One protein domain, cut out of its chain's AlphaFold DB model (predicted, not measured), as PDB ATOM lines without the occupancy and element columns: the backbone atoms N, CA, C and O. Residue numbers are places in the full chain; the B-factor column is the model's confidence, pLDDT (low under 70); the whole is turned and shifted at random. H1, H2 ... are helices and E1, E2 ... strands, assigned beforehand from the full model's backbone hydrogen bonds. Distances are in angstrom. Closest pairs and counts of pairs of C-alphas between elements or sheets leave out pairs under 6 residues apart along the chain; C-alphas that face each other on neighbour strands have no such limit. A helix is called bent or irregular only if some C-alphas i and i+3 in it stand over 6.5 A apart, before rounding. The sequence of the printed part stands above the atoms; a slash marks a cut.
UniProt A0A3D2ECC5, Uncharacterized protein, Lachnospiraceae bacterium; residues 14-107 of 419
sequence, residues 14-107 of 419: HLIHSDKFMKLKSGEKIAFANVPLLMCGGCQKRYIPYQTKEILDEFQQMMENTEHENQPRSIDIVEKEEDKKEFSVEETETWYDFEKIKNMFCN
ATOM      1  N   HIS A  14     107.596 143.287  79.479       92.75
ATOM      2  CA  HIS A  14     107.653 143.451  80.931       92.75
ATOM      3  C   HIS A  14     106.297 143.105  81.545       92.75
ATOM      4  O   HIS A  14     105.252 143.226  80.894       92.75
ATOM      5  N   LEU A  15     106.315 142.633  82.790       94.75
ATOM      6  CA  LEU A  15     105.095 142.272  83.500       94.75
ATOM      7  C   LEU A  15     104.362 143.547  83.961       94.75
ATOM      8  O   LEU A  15     104.964 144.497  84.452       94.75
ATOM      9  N   ILE A  16     103.050 143.575  83.762       94.12
ATOM     10  CA  ILE A  16     102.142 144.634  84.203       94.12
ATOM     11  C   ILE A  16     100.894 144.020  84.825       94.12
ATOM     12  O   ILE A  16     100.537 142.883  84.523       94.12
ATOM     13  N   HIS A  17     100.157 144.814  85.595       93.25
ATOM     14  CA  HIS A  17      98.831 144.443  86.078       93.25
ATOM     15  C   HIS A  17      97.776 145.281  85.359       93.25
ATOM     16  O   HIS A  17      97.865 146.508  85.295       93.25
ATOM     17  N   SER A  18      96.781 144.622  84.769       90.31
ATOM     18  CA  SER A  18      95.681 145.302  84.083       90.31
ATOM     19  C   SER A  18      94.382 144.521  84.205       90.31
ATOM     20  O   SER A  18      94.384 143.343  84.551       90.31
ATOM     21  N   ASP A  19      93.268 145.176  83.904       89.44
ATOM     22  CA  ASP A  19      91.971 144.515  83.888       89.44
ATOM     23  C   ASP A  19      91.844 143.618  82.655       89.44
ATOM     24  O   ASP A  19      92.236 144.010  81.547       89.44
ATOM     25  N   LYS A  20      91.243 142.442  82.843       86.94
ATOM     26  CA  LYS A  20      90.938 141.499  81.766       86.94
ATOM     27  C   LYS A  20      89.460 141.143  81.753       86.94
ATOM     28  O   LYS A  20      88.861 140.873  82.789       86.94
ATOM     29  N   PHE A  21      88.900 141.086  80.554       85.31
ATOM     30  CA  PHE A  21      87.494 140.804  80.290       85.31
ATOM     31  C   PHE A  21      87.372 139.417  79.658       85.31
ATOM     32  O   PHE A  21      88.115 139.103  78.729       85.31
ATOM     33  N   MET A  22      86.469 138.578  80.167       82.69
ATOM     34  CA  MET A  22      86.245 137.220  79.664       82.69
ATOM     35  C   MET A  22      84.757 136.874  79.607       82.69
ATOM     36  O   MET A  22      83.960 137.326  80.428       82.69
ATOM     37  N   LYS A  23      84.376 136.030  78.648       82.88
ATOM     38  CA  LYS A  23      83.007 135.537  78.506       82.88
ATOM     39  C   LYS A  23      82.946 134.052  78.857       82.88
ATOM     40  O   LYS A  23      83.655 133.248  78.258       82.88
ATOM     41  N   LEU A  24      82.084 133.695  79.806       79.62
ATOM     42  CA  LEU A  24      81.840 132.303  80.192       79.62
ATOM     43  C   LEU A  24      81.059 131.559  79.101       79.62
ATOM     44  O   LEU A  24      80.372 132.178  78.280       79.62
ATOM     45  N   LYS A  25      81.084 130.217  79.113       78.88
ATOM     46  CA  LYS A  25      80.268 129.410  78.180       78.88
ATOM     47  C   LYS A  25      78.767 129.661  78.324       78.88
ATOM     48  O   LYS A  25      78.041 129.553  77.338       78.88
ATOM     49  N   SER A  26      78.312 130.037  79.521       76.69
ATOM     50  CA  SER A  26      76.928 130.456  79.799       76.69
ATOM     51  C   SER A  26      76.518 131.725  79.041       76.69
ATOM     52  O   SER A  26      75.332 132.015  78.904       76.69
ATOM     53  N   GLY A  27      77.491 132.483  78.528       77.69
ATOM     54  CA  GLY A  27      77.293 133.778  77.896       77.69
ATOM     55  C   GLY A  27      77.489 134.968  78.836       77.69
ATOM     56  O   GLY A  27      77.549 136.091  78.332       77.69
ATOM     57  N   GLU A  28      77.630 134.726  80.145       81.88
ATOM     58  CA  GLU A  28      77.908 135.750  81.158       81.88
ATOM     59  C   GLU A  28      79.254 136.439  80.888       81.88
ATOM     60  O   GLU A  28      80.251 135.794  80.543       81.88
ATOM     61  N   LYS A  29      79.271 137.765  81.039       84.00
ATOM     62  CA  LYS A  29      80.449 138.617  80.847       84.00
ATOM     63  C   LYS A  29      81.043 138.984  82.205       84.00
ATOM     64  O   LYS A  29      80.417 139.707  82.983       84.00
ATOM     65  N   ILE A  30      82.264 138.528  82.459       84.81
ATOM     66  CA  ILE A  30      82.976 138.741  83.722       84.81
ATOM     67  C   ILE A  30      84.281 139.508  83.497       84.81
ATOM     68  O   ILE A  30      84.887 139.434  82.427       84.81
ATOM     69  N   ALA A  31      84.737 140.227  84.518       86.19
ATOM     70  CA  ALA A  31      86.029 140.903  84.504       86.19
ATOM     71  C   ALA A  31      86.881 140.518  85.708       86.19
ATOM     72  O   ALA A  31      86.374 140.210  86.787       86.19
ATOM     73  N   PHE A  32      88.191 140.580  85.514       88.31
ATOM     74  CA  PHE A  32      89.202 140.385  86.537       88.31
ATOM     75  C   PHE A  32      90.018 141.664  86.653       88.31
ATOM     76  O   PHE A  32      90.574 142.128  85.657       88.31
ATOM     77  N   ALA A  33      90.093 142.217  87.859       88.00
ATOM     78  CA  ALA A  33      90.979 143.331  88.169       88.00
ATOM     79  C   ALA A  33      92.394 142.826  88.482       88.00
ATOM     80  O   ALA A  33      92.552 141.738  89.042       88.00
ATOM     81  N   ASN A  34      93.407 143.645  88.179       89.38
ATOM     82  CA  ASN A  34      94.820 143.408  88.523       89.38
ATOM     83  C   ASN A  34      95.395 142.078  87.999       89.38
ATOM     84  O   ASN A  34      96.134 141.381  88.696       89.38
ATOM     85  N   VAL A  35      95.064 141.712  86.760       92.00
ATOM     86  CA  VAL A  35      95.579 140.497  86.122       92.00
ATOM     87  C   VAL A  35      97.021 140.721  85.652       92.00
ATOM     88  O   VAL A  35      97.260 141.683  84.916       92.00
ATOM     89  N   PRO A  36      97.973 139.840  86.012       94.31
ATOM     90  CA  PRO A  36      99.338 139.881  85.502       94.31
ATOM     91  C   PRO A  36      99.371 139.561  84.002       94.31
ATOM     92  O   PRO A  36      98.965 138.475  83.575       94.31
ATOM     93  N   LEU A  37      99.864 140.504  83.205       93.94
ATOM     94  CA  LEU A  37     100.002 140.433  81.750       93.94
ATOM     95  C   LEU A  37     101.415 140.849  81.336       93.94
ATOM     96  O   LEU A  37     102.052 141.649  82.008       93.94
ATOM     97  N   LEU A  38     101.890 140.363  80.194       93.88
ATOM     98  CA  LEU A  38     103.138 140.833  79.592       93.88
ATOM     99  C   LEU A  38     102.828 141.923  78.572       93.88
ATOM    100  O   LEU A  38     102.033 141.700  77.660       93.88
ATOM    101  N   MET A  39     103.464 143.084  78.688       93.44
ATOM    102  CA  MET A  39     103.306 144.192  77.749       93.44
ATOM    103  C   MET A  39     104.622 144.509  77.052       93.44
ATOM    104  O   MET A  39     105.673 144.597  77.673       93.44
ATOM    105  N   CYS A  40     104.561 144.703  75.738       91.69
ATOM    106  CA  CYS A  40     105.711 145.136  74.957       91.69
ATOM    107  C   CYS A  40     106.014 146.618  75.181       91.69
ATOM    108  O   CYS A  40     105.170 147.458  74.869       91.69
ATOM    109  N   GLY A  41     107.252 146.954  75.558       87.94
ATOM    110  CA  GLY A  41     107.701 148.350  75.668       87.94
ATOM    111  C   GLY A  41     107.581 149.137  74.357       87.94
ATOM    112  O   GLY A  41     107.124 150.276  74.355       87.94
ATOM    113  N   GLY A  42     107.890 148.503  73.219       89.25
ATOM    114  CA  GLY A  42     107.823 149.134  71.893       89.25
ATOM    115  C   GLY A  42     106.403 149.366  71.365       89.25
ATOM    116  O   GLY A  42     105.989 150.502  71.154       89.25
ATOM    117  N   CYS A  43     105.641 148.293  71.117       92.19
ATOM    118  CA  CYS A  43     104.329 148.392  70.467       92.19
ATOM    119  C   CYS A  43     103.126 148.319  71.423       92.19
ATOM    120  O   CYS A  43     101.994 148.260  70.947       92.19
ATOM    121  N   GLN A  44     103.349 148.262  72.745       92.50
ATOM    122  CA  GLN A  44     102.308 148.235  73.792       92.50
ATOM    123  C   GLN A  44     101.319 147.058  73.695       92.50
ATOM    124  O   GLN A  44     100.280 147.031  74.358       92.50
ATOM    125  N   LYS A  45     101.643 146.055  72.873       91.06
ATOM    126  CA  LYS A  45     100.846 144.841  72.712       91.06
ATOM    127  C   LYS A  45     100.946 143.991  73.970       91.06
ATOM    128  O   LYS A  45     102.025 143.885  74.556       91.06
ATOM    129  N   ARG A  46      99.817 143.407  74.365       92.00
ATOM    130  CA  ARG A  46      99.662 142.641  75.599       92.00
ATOM    131  C   ARG A  46      99.511 141.155  75.305       92.00
ATOM    132  O   ARG A  46      98.810 140.763  74.373       92.00
ATOM    133  N   TYR A  47     100.146 140.350  76.137       91.19
ATOM    134  CA  TYR A  47     100.163 138.899  76.065       91.19
ATOM    135  C   TYR A  47      99.801 138.333  77.431       91.19
ATOM    136  O   TYR A  47     100.144 138.905  78.466       91.19
ATOM    137  N   ILE A  48      99.112 137.198  77.435       91.25
ATOM    138  CA  ILE A  48      98.712 136.529  78.671       91.25
ATOM    139  C   ILE A  48      99.800 135.502  79.031       91.25
ATOM    140  O   ILE A  48     100.055 134.594  78.231       91.25
ATOM    141  N   PRO A  49     100.456 135.616  80.203       91.56
ATOM    142  CA  PRO A  49     101.361 134.589  80.701       91.56
ATOM    143  C   PRO A  49     100.694 133.221  80.788       91.56
ATOM    144  O   PRO A  49      99.500 133.123  81.070       91.56
ATOM    145  N   TYR A  50     101.488 132.160  80.644       88.12
ATOM    146  CA  TYR A  50     100.991 130.788  80.770       88.12
ATOM    147  C   TYR A  50     100.311 130.551  82.127       88.12
ATOM    148  O   TYR A  50      99.162 130.128  82.163       88.12
ATOM    149  N   GLN A  51     100.967 130.936  83.227       89.81
ATOM    150  CA  GLN A  51     100.412 130.772  84.573       89.81
ATOM    151  C   GLN A  51      99.138 131.600  84.791       89.81
ATOM    152  O   GLN A  51      98.201 131.135  85.436       89.81
ATOM    153  N   THR A  52      99.074 132.817  84.236       91.31
ATOM    154  CA  THR A  52      97.855 133.636  84.269       91.31
ATOM    155  C   THR A  52      96.720 132.920  83.546       91.31
ATOM    156  O   THR A  52      95.614 132.844  84.072       91.31
ATOM    157  N   LYS A  53      96.989 132.384  82.349       90.88
ATOM    158  CA  LYS A  53      96.002 131.642  81.566       90.88
ATOM    159  C   LYS A  53      95.503 130.407  82.314       90.88
ATOM    160  O   LYS A  53      94.297 130.259  82.440       90.88
ATOM    161  N   GLU A  54      96.397 129.597  82.879       90.62
ATOM    162  CA  GLU A  54      96.007 128.425  83.673       90.62
ATOM    163  C   GLU A  54      95.081 128.795  84.837       90.62
ATOM    164  O   GLU A  54      94.038 128.173  85.006       90.62
ATOM    165  N   ILE A  55      95.416 129.838  85.607       91.38
ATOM    166  CA  ILE A  55      94.587 130.277  86.741       91.38
ATOM    167  C   ILE A  55      93.204 130.743  86.268       91.38
ATOM    168  O   ILE A  55      92.195 130.435  86.905       91.38
ATOM    169  N   LEU A  56      93.139 131.488  85.161       89.56
ATOM    170  CA  LEU A  56      91.871 131.950  84.590       89.56
ATOM    171  C   LEU A  56      91.024 130.781  84.068       89.56
ATOM    172  O   LEU A  56      89.823 130.749  84.337       89.56
ATOM    173  N   ASP A  57      91.640 129.820  83.380       88.44
ATOM    174  CA  ASP A  57      90.973 128.633  82.840       88.44
ATOM    175  C   ASP A  57      90.460 127.725  83.971       88.44
ATOM    176  O   ASP A  57      89.320 127.257  83.926       88.44
ATOM    177  N   GLU A  58      91.258 127.505  85.022       87.81
ATOM    178  CA  GLU A  58      90.840 126.740  86.203       87.81
ATOM    179  C   GLU A  58      89.709 127.445  86.957       87.81
ATOM    180  O   GLU A  58      88.733 126.800  87.348       87.81
ATOM    181  N   PHE A  59      89.779 128.770  87.112       85.62
ATOM    182  CA  PHE A  59      88.698 129.541  87.724       85.62
ATOM    183  C   PHE A  59      87.408 129.470  86.898       85.62
ATOM    184  O   PHE A  59      86.329 129.244  87.449       85.62
ATOM    185  N   GLN A  60      87.505 129.599  85.572       83.56
ATOM    186  CA  GLN A  60      86.365 129.445  84.670       83.56
ATOM    187  C   GLN A  60      85.748 128.048  84.790       83.56
ATOM    188  O   GLN A  60      84.530 127.925  84.912       83.56
ATOM    189  N   GLN A  61      86.570 126.999  84.827       84.25
ATOM    190  CA  GLN A  61      86.086 125.640  85.056       84.25
ATOM    191  C   GLN A  61      85.406 125.499  86.417       84.25
ATOM    192  O   GLN A  61      84.384 124.834  86.493       84.25
ATOM    193  N   MET A  62      85.909 126.116  87.490       83.00
ATOM    194  CA  MET A  62      85.242 126.073  88.800       83.00
ATOM    195  C   MET A  62      83.858 126.732  88.766       83.00
ATOM    196  O   MET A  62      82.918 126.178  89.328       83.00
ATOM    197  N   MET A  63      83.727 127.869  88.079       77.56
ATOM    198  CA  MET A  63      82.448 128.565  87.905       77.56
ATOM    199  C   MET A  63      81.455 127.741  87.071       77.56
ATOM    200  O   MET A  63      80.278 127.654  87.420       77.56
ATOM    201  N   GLU A  64      81.930 127.089  86.007       76.25
ATOM    202  CA  GLU A  64      81.114 126.260  85.107       76.25
ATOM    203  C   GLU A  64      80.778 124.876  85.707       76.25
ATOM    204  O   GLU A  64      79.677 124.365  85.521       76.25
ATOM    205  N   ASN A  65      81.685 124.279  86.487       63.19
ATOM    206  CA  ASN A  65      81.508 122.966  87.126       63.19
ATOM    207  C   ASN A  65      80.602 123.007  88.362       63.19
ATOM    208  O   ASN A  65      80.244 121.953  88.895       63.19
ATOM    209  N   THR A  66      80.149 124.191  88.782       53.06
ATOM    210  CA  THR A  66      78.965 124.308  89.645       53.06
ATOM    211  C   THR A  66      77.701 123.733  88.977       53.06
ATOM    212  O   THR A  66      76.699 123.549  89.664       53.06
ATOM    213  N   GLU A  67      77.756 123.364  87.683       48.53
ATOM    214  CA  GLU A  67      76.652 122.760  86.928       48.53
ATOM    215  C   GLU A  67      76.927 121.418  86.198       48.53
ATOM    216  O   GLU A  67      76.090 121.083  85.383       48.53
ATOM    217  N   HIS A  68      77.986 120.616  86.449       37.72
ATOM    218  CA  HIS A  68      78.058 119.129  86.225       37.72
ATOM    219  C   HIS A  68      79.511 118.575  86.148       37.72
ATOM    220  O   HIS A  68      80.466 119.297  85.899       37.72
ATOM    221  N   GLU A  69      79.657 117.264  86.403       41.22
ATOM    222  CA  GLU A  69      80.888 116.499  86.696       41.22
ATOM    223  C   GLU A  69      81.934 116.326  85.561       41.22
ATOM    224  O   GLU A  69      81.599 116.058  84.411       41.22
ATOM    225  N   ASN A  70      83.211 116.329  85.986       45.56
ATOM    226  CA  ASN A  70      84.406 115.595  85.515       45.56
ATOM    227  C   ASN A  70      84.587 115.261  84.016       45.56
ATOM    228  O   ASN A  70      83.979 114.322  83.502       45.56
ATOM    229  N   GLN A  71      85.642 115.822  83.403       35.69
ATOM    230  CA  GLN A  71      86.371 115.190  82.288       35.69
ATOM    231  C   GLN A  71      87.902 115.357  82.402       35.69
ATOM    232  O   GLN A  71      88.374 116.296  83.043       35.69
ATOM    233  N   PRO A  72      88.693 114.415  81.842       34.78
ATOM    234  CA  PRO A  72      90.125 114.310  82.093       34.78
ATOM    235  C   PRO A  72      90.955 115.281  81.245       34.78
ATOM    236  O   PRO A  72      90.647 115.544  80.086       34.78
ATOM    237  N   ARG A  73      92.052 115.749  81.852       38.47
ATOM    238  CA  ARG A  73      93.058 116.665  81.298       38.47
ATOM    239  C   ARG A  73      93.694 116.111  80.013       38.47
ATOM    240  O   ARG A  73      94.440 115.133  80.081       38.47
ATOM    241  N   SER A  74      93.468 116.770  78.873       27.91
ATOM    242  CA  SER A  74      94.417 116.762  77.754       27.91
ATOM    243  C   SER A  74      95.456 117.853  78.007       27.91
ATOM    244  O   SER A  74      95.121 119.000  78.291       27.91
ATOM    245  N   ILE A  75      96.734 117.485  77.964       28.73
ATOM    246  CA  ILE A  75      97.823 118.459  77.885       28.73
ATOM    247  C   ILE A  75      97.900 118.846  76.412       28.73
ATOM    248  O   ILE A  75      98.603 118.204  75.632       28.73
ATOM    249  N   ASP A  76      97.112 119.844  76.029       23.91
ATOM    250  CA  ASP A  76      97.276 120.508  74.747       23.91
ATOM    251  C   ASP A  76      98.356 121.581  74.906       23.91
ATOM    252  O   ASP A  76      98.336 122.390  75.833       23.91
ATOM    253  N   ILE A  77      99.349 121.565  74.017       30.31
ATOM    254  CA  ILE A  77     100.349 122.629  73.907       30.31
ATOM    255  C   ILE A  77      99.603 123.849  73.365       30.31
ATOM    256  O   ILE A  77      99.337 123.942  72.169       30.31
ATOM    257  N   VAL A  78      99.187 124.744  74.260       32.72
ATOM    258  CA  VAL A  78      98.338 125.878  73.895       32.72
ATOM    259  C   VAL A  78      99.140 126.930  73.129       32.72
ATOM    260  O   VAL A  78     100.116 127.497  73.629       32.72
ATOM    261  N   GLU A  79      98.696 127.190  71.898       37.75
ATOM    262  CA  GLU A  79      99.147 128.289  71.049       37.75
ATOM    263  C   GLU A  79      98.809 129.669  71.646       37.75
ATOM    264  O   GLU A  79      97.913 129.847  72.470       37.75
ATOM    265  N   LYS A  80      99.599 130.652  71.211       52.34
ATOM    266  CA  LYS A  80      99.738 132.023  71.715       52.34
ATOM    267  C   LYS A  80      98.407 132.781  71.747       52.34
ATOM    268  O   LYS A  80      97.757 132.932  70.716       52.34
ATOM    269  N   GLU A  81      98.051 133.329  72.907       53.84
ATOM    270  CA  GLU A  81      96.840 134.136  73.063       53.84
ATOM    271  C   GLU A  81      97.189 135.597  73.361       53.84
ATOM    272  O   GLU A  81      97.807 135.933  74.376       53.84
ATOM    273  N   GLU A  82      96.819 136.467  72.426       56.62
ATOM    274  CA  GLU A  82      96.884 137.917  72.589       56.62
ATOM    275  C   GLU A  82      95.723 138.387  73.464       56.62
ATOM    276  O   GLU A  82      94.602 137.896  73.323       56.62
ATOM    277  N   ASP A  83      95.968 139.369  74.335       63.91
ATOM    278  CA  ASP A  83      94.898 139.987  75.118       63.91
ATOM    279  C   ASP A  83      93.983 140.803  74.188       63.91
ATOM    280  O   ASP A  83      94.338 141.889  73.719       63.91
ATOM    281  N   LYS A  84      92.805 140.256  73.879       60.06
ATOM    282  CA  LYS A  84      91.766 140.931  73.101       60.06
ATOM    283  C   LYS A  84      90.714 141.475  74.058       60.06
ATOM    284  O   LYS A  84      90.043 140.719  74.751       60.06
ATOM    285  N   LYS A  85      90.506 142.794  74.042       59.88
ATOM    286  CA  LYS A  85      89.330 143.396  74.681       59.88
ATOM    287  C   LYS A  85      88.095 143.056  73.853       59.88
ATOM    288  O   LYS A  85      87.805 143.737  72.873       59.88
ATOM    289  N   GLU A  86      87.395 141.988  74.220       57.53
ATOM    290  CA  GLU A  86      86.184 141.562  73.507       57.53
ATOM    291  C   GLU A  86      84.943 142.393  73.874       57.53
ATOM    292  O   GLU A  86      83.980 142.416  73.110       57.53
ATOM    293  N   PHE A  87      84.953 143.089  75.015       63.41
ATOM    294  CA  PHE A  87      83.839 143.912  75.499       63.41
ATOM    295  C   PHE A  87      84.310 144.973  76.511       63.41
ATOM    296  O   PHE A  87      85.476 144.993  76.912       63.41
ATOM    297  N   SER A  88      83.413 145.892  76.879       64.44
ATOM    298  CA  SER A  88      83.702 147.059  77.732       64.44
ATOM    299  C   SER A  88      83.218 146.916  79.188       64.44
ATOM    300  O   SER A  88      82.423 146.035  79.519       64.44
ATOM    301  N   VAL A  89      83.668 147.827  80.067       62.44
ATOM    302  CA  VAL A  89      83.258 147.909  81.489       62.44
ATOM    303  C   VAL A  89      81.736 147.999  81.645       62.44
ATOM    304  O   VAL A  89      81.175 147.386  82.547       62.44
ATOM    305  N   GLU A  90      81.066 148.720  80.745       60.50
ATOM    306  CA  GLU A  90      79.609 148.927  80.757       60.50
ATOM    307  C   GLU A  90      78.821 147.647  80.444       60.50
ATOM    308  O   GLU A  90      77.639 147.548  80.759       60.50
ATOM    309  N   GLU A  91      79.479 146.656  79.842       60.81
ATOM    310  CA  GLU A  91      78.887 145.379  79.454       60.81
ATOM    311  C   GLU A  91      79.241 144.238  80.418       60.81
ATOM    312  O   GLU A  91      78.927 143.085  80.131       60.81
ATOM    313  N   THR A  92      79.931 144.531  81.525       62.12
ATOM    314  CA  THR A  92      80.400 143.531  82.494       62.12
ATOM    315  C   THR A  92      79.412 143.395  83.648       62.12
ATOM    316  O   THR A  92      79.062 144.388  84.282       62.12
ATOM    317  N   GLU A  93      79.004 142.166  83.962       66.75
ATOM    318  CA  GLU A  93      78.014 141.897  85.015       66.75
ATOM    319  C   GLU A  93      78.675 141.612  86.374       66.75
ATOM    320  O   GLU A  93      78.157 142.033  87.411       66.75
ATOM    321  N   THR A  94      79.861 140.988  86.371       81.31
ATOM    322  CA  THR A  94      80.549 140.543  87.595       81.31
ATOM    323  C   THR A  94      82.053 140.841  87.558       81.31
ATOM    324  O   THR A  94      82.714 140.616  86.545       81.31
ATOM    325  N   TRP A  95      82.605 141.314  88.684       83.88
ATOM    326  CA  TRP A  95      84.033 141.609  88.860       83.88
ATOM    327  C   TRP A  95      84.683 140.692  89.895       83.88
ATOM    328  O   TRP A  95      84.177 140.532  91.007       83.88
ATOM    329  N   TYR A  96      85.852 140.168  89.545       85.88
ATOM    330  CA  TYR A  96      86.691 139.347  90.405       85.88
ATOM    331  C   TYR A  96      88.038 140.022  90.654       85.88
ATOM    332  O   TYR A  96      88.592 140.706  89.798       85.88
ATOM    333  N   ASP A  97      88.574 139.817  91.851       85.06
ATOM    334  CA  ASP A  97      89.899 140.290  92.237       85.06
ATOM    335  C   ASP A  97      90.916 139.173  91.988       85.06
ATOM    336  O   ASP A  97      90.885 138.140  92.671       85.06
ATOM    337  N   PHE A  98      91.792 139.363  90.997       88.00
ATOM    338  CA  PHE A  98      92.749 138.332  90.610       88.00
ATOM    339  C   PHE A  98      93.734 138.009  91.735       88.00
ATOM    340  O   PHE A  98      94.147 136.859  91.854       88.00
ATOM    341  N   GLU A  99      94.067 138.955  92.621       84.75
ATOM    342  CA  GLU A  99      94.985 138.680  93.733       84.75
ATOM    343  C   GLU A  99      94.428 137.625  94.689       84.75
ATOM    344  O   GLU A  99      95.158 136.746  95.158       84.75
ATOM    345  N   LYS A 100      93.119 137.668  94.955       85.06
ATOM    346  CA  LYS A 100      92.459 136.686  95.827       85.06
ATOM    347  C   LYS A 100      92.484 135.291  95.220       85.06
ATOM    348  O   LYS A 100      92.714 134.327  95.945       85.06
ATOM    349  N   ILE A 101      92.281 135.202  93.907       85.94
ATOM    350  CA  ILE A 101      92.306 133.941  93.161       85.94
ATOM    351  C   ILE A 101      93.737 133.408  93.112       85.94
ATOM    352  O   ILE A 101      93.984 132.269  93.499       85.94
ATOM    353  N   LYS A 102      94.699 134.260  92.740       87.06
ATOM    354  CA  LYS A 102      96.131 133.949  92.708       87.06
ATOM    355  C   LYS A 102      96.608 133.327  94.016       87.06
ATOM    356  O   LYS A 102      97.323 132.338  93.978       87.06
ATOM    357  N   ASN A 103      96.187 133.841  95.172       83.75
ATOM    358  CA  ASN A 103      96.596 133.304  96.476       83.75
ATOM    359  C   ASN A 103      96.159 131.846  96.729       83.75
ATOM    360  O   ASN A 103      96.710 131.191  97.616       83.75
ATOM    361  N   MET A 104      95.192 131.318  95.974       82.88
ATOM    362  CA  MET A 104      94.809 129.903  96.039       82.88
ATOM    363  C   MET A 104      95.808 128.999  95.306       82.88
ATOM    364  O   MET A 104      96.009 127.863  95.732       82.88
ATOM    365  N   PHE A 105      96.454 129.514  94.257       83.06
ATOM    366  CA  PHE A 105      97.351 128.762  93.372       83.06
ATOM    367  C   PHE A 105      98.838 129.048  93.635       83.06
ATOM    368  O   PHE A 105      99.662 128.146  93.574       83.06
ATOM    369  N   CYS A 106      99.182 130.283  94.000       86.94
ATOM    370  CA  CYS A 106     100.551 130.785  94.138       86.94
ATOM    371  C   CYS A 106     100.958 130.977  95.611       86.94
ATOM    372  O   CYS A 106     101.462 132.034  96.007       86.94
ATOM    373  N   ASN A 107     100.715 129.973  96.458       84.69
ATOM    374  CA  ASN A 107     100.958 130.044  97.907       84.69
ATOM    375  C   ASN A 107     102.207 129.286  98.381       84.69
ATOM    376  O   ASN A 107     102.394 129.100  99.590       84.69
TER     377      ASN A 107
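AT A GLANCE: This is residues 14 to 107 of the 419 residues of an uncharacterized protein of Lachnospiraceae bacterium (UniProt A0A3D2ECC5). A bent hairpin of two long strands, E1 and E2, with short E3 beside E2, makes a small sheet; helices H1 and H2 pack on it, and residues 65 to 77 stick out. The 94 printed residues hold E1, E2, H1, E3, H2 in that order; the sheet E1 E2 E3 is mixed, and so is the class. It is compact, radius of gyration of the C-alphas 13.9 A, spanning 45 by 34 by 26 A.

IN THESE COORDINATES: E1, residues 14 to 23, 26.0 A, begins at C-alpha 14 (107.653, 143.451, 80.931) and bends by 66 degrees at residue 17. E2, residues 29 to 40, 26.7 A, bends by 77 degrees at 33. E3 is residues 94 to 97, 10.4 A. H1 is residues 50 to 67, 26.4 A; H2, residues 98 to 105, 11.0 A, ends at C-alpha 105 (97.351, 128.762, 93.372).

HOW THE PARTS SIT: The hairpin E1 and E2 is antiparallel, N 16 and O 37 2.8 A apart, within hydrogen-bond range; E2 and E3 are parallel, N 31 and O 94 2.9 A apart, also within range. E2, H1 and E3 form a strand-helix-strand unit, parallel neighbour strands with a helix between, its crossover left-handed. H1 is on the sheet but only grazes it, with residues 50 to 60. H2 is on it, height 4.9 A, over none of the strands. H1, with residues 55 to 59 alone, touches H2, about perpendicular at 88 degrees; the closest C-alphas, of Ile 55 and Lys 102, are 7.2 A apart. O i to N i+4 pairs within range number 13 of 14 in H1 and 2 of 4 in H2.

THE WHOLE: The C-alphas farthest apart, of Gly 42 and Glu 69, are 44.8 A apart. The printed part has no cut; the link H1 to E3 is long. pLDDT is under 70 in residues 65 to 93.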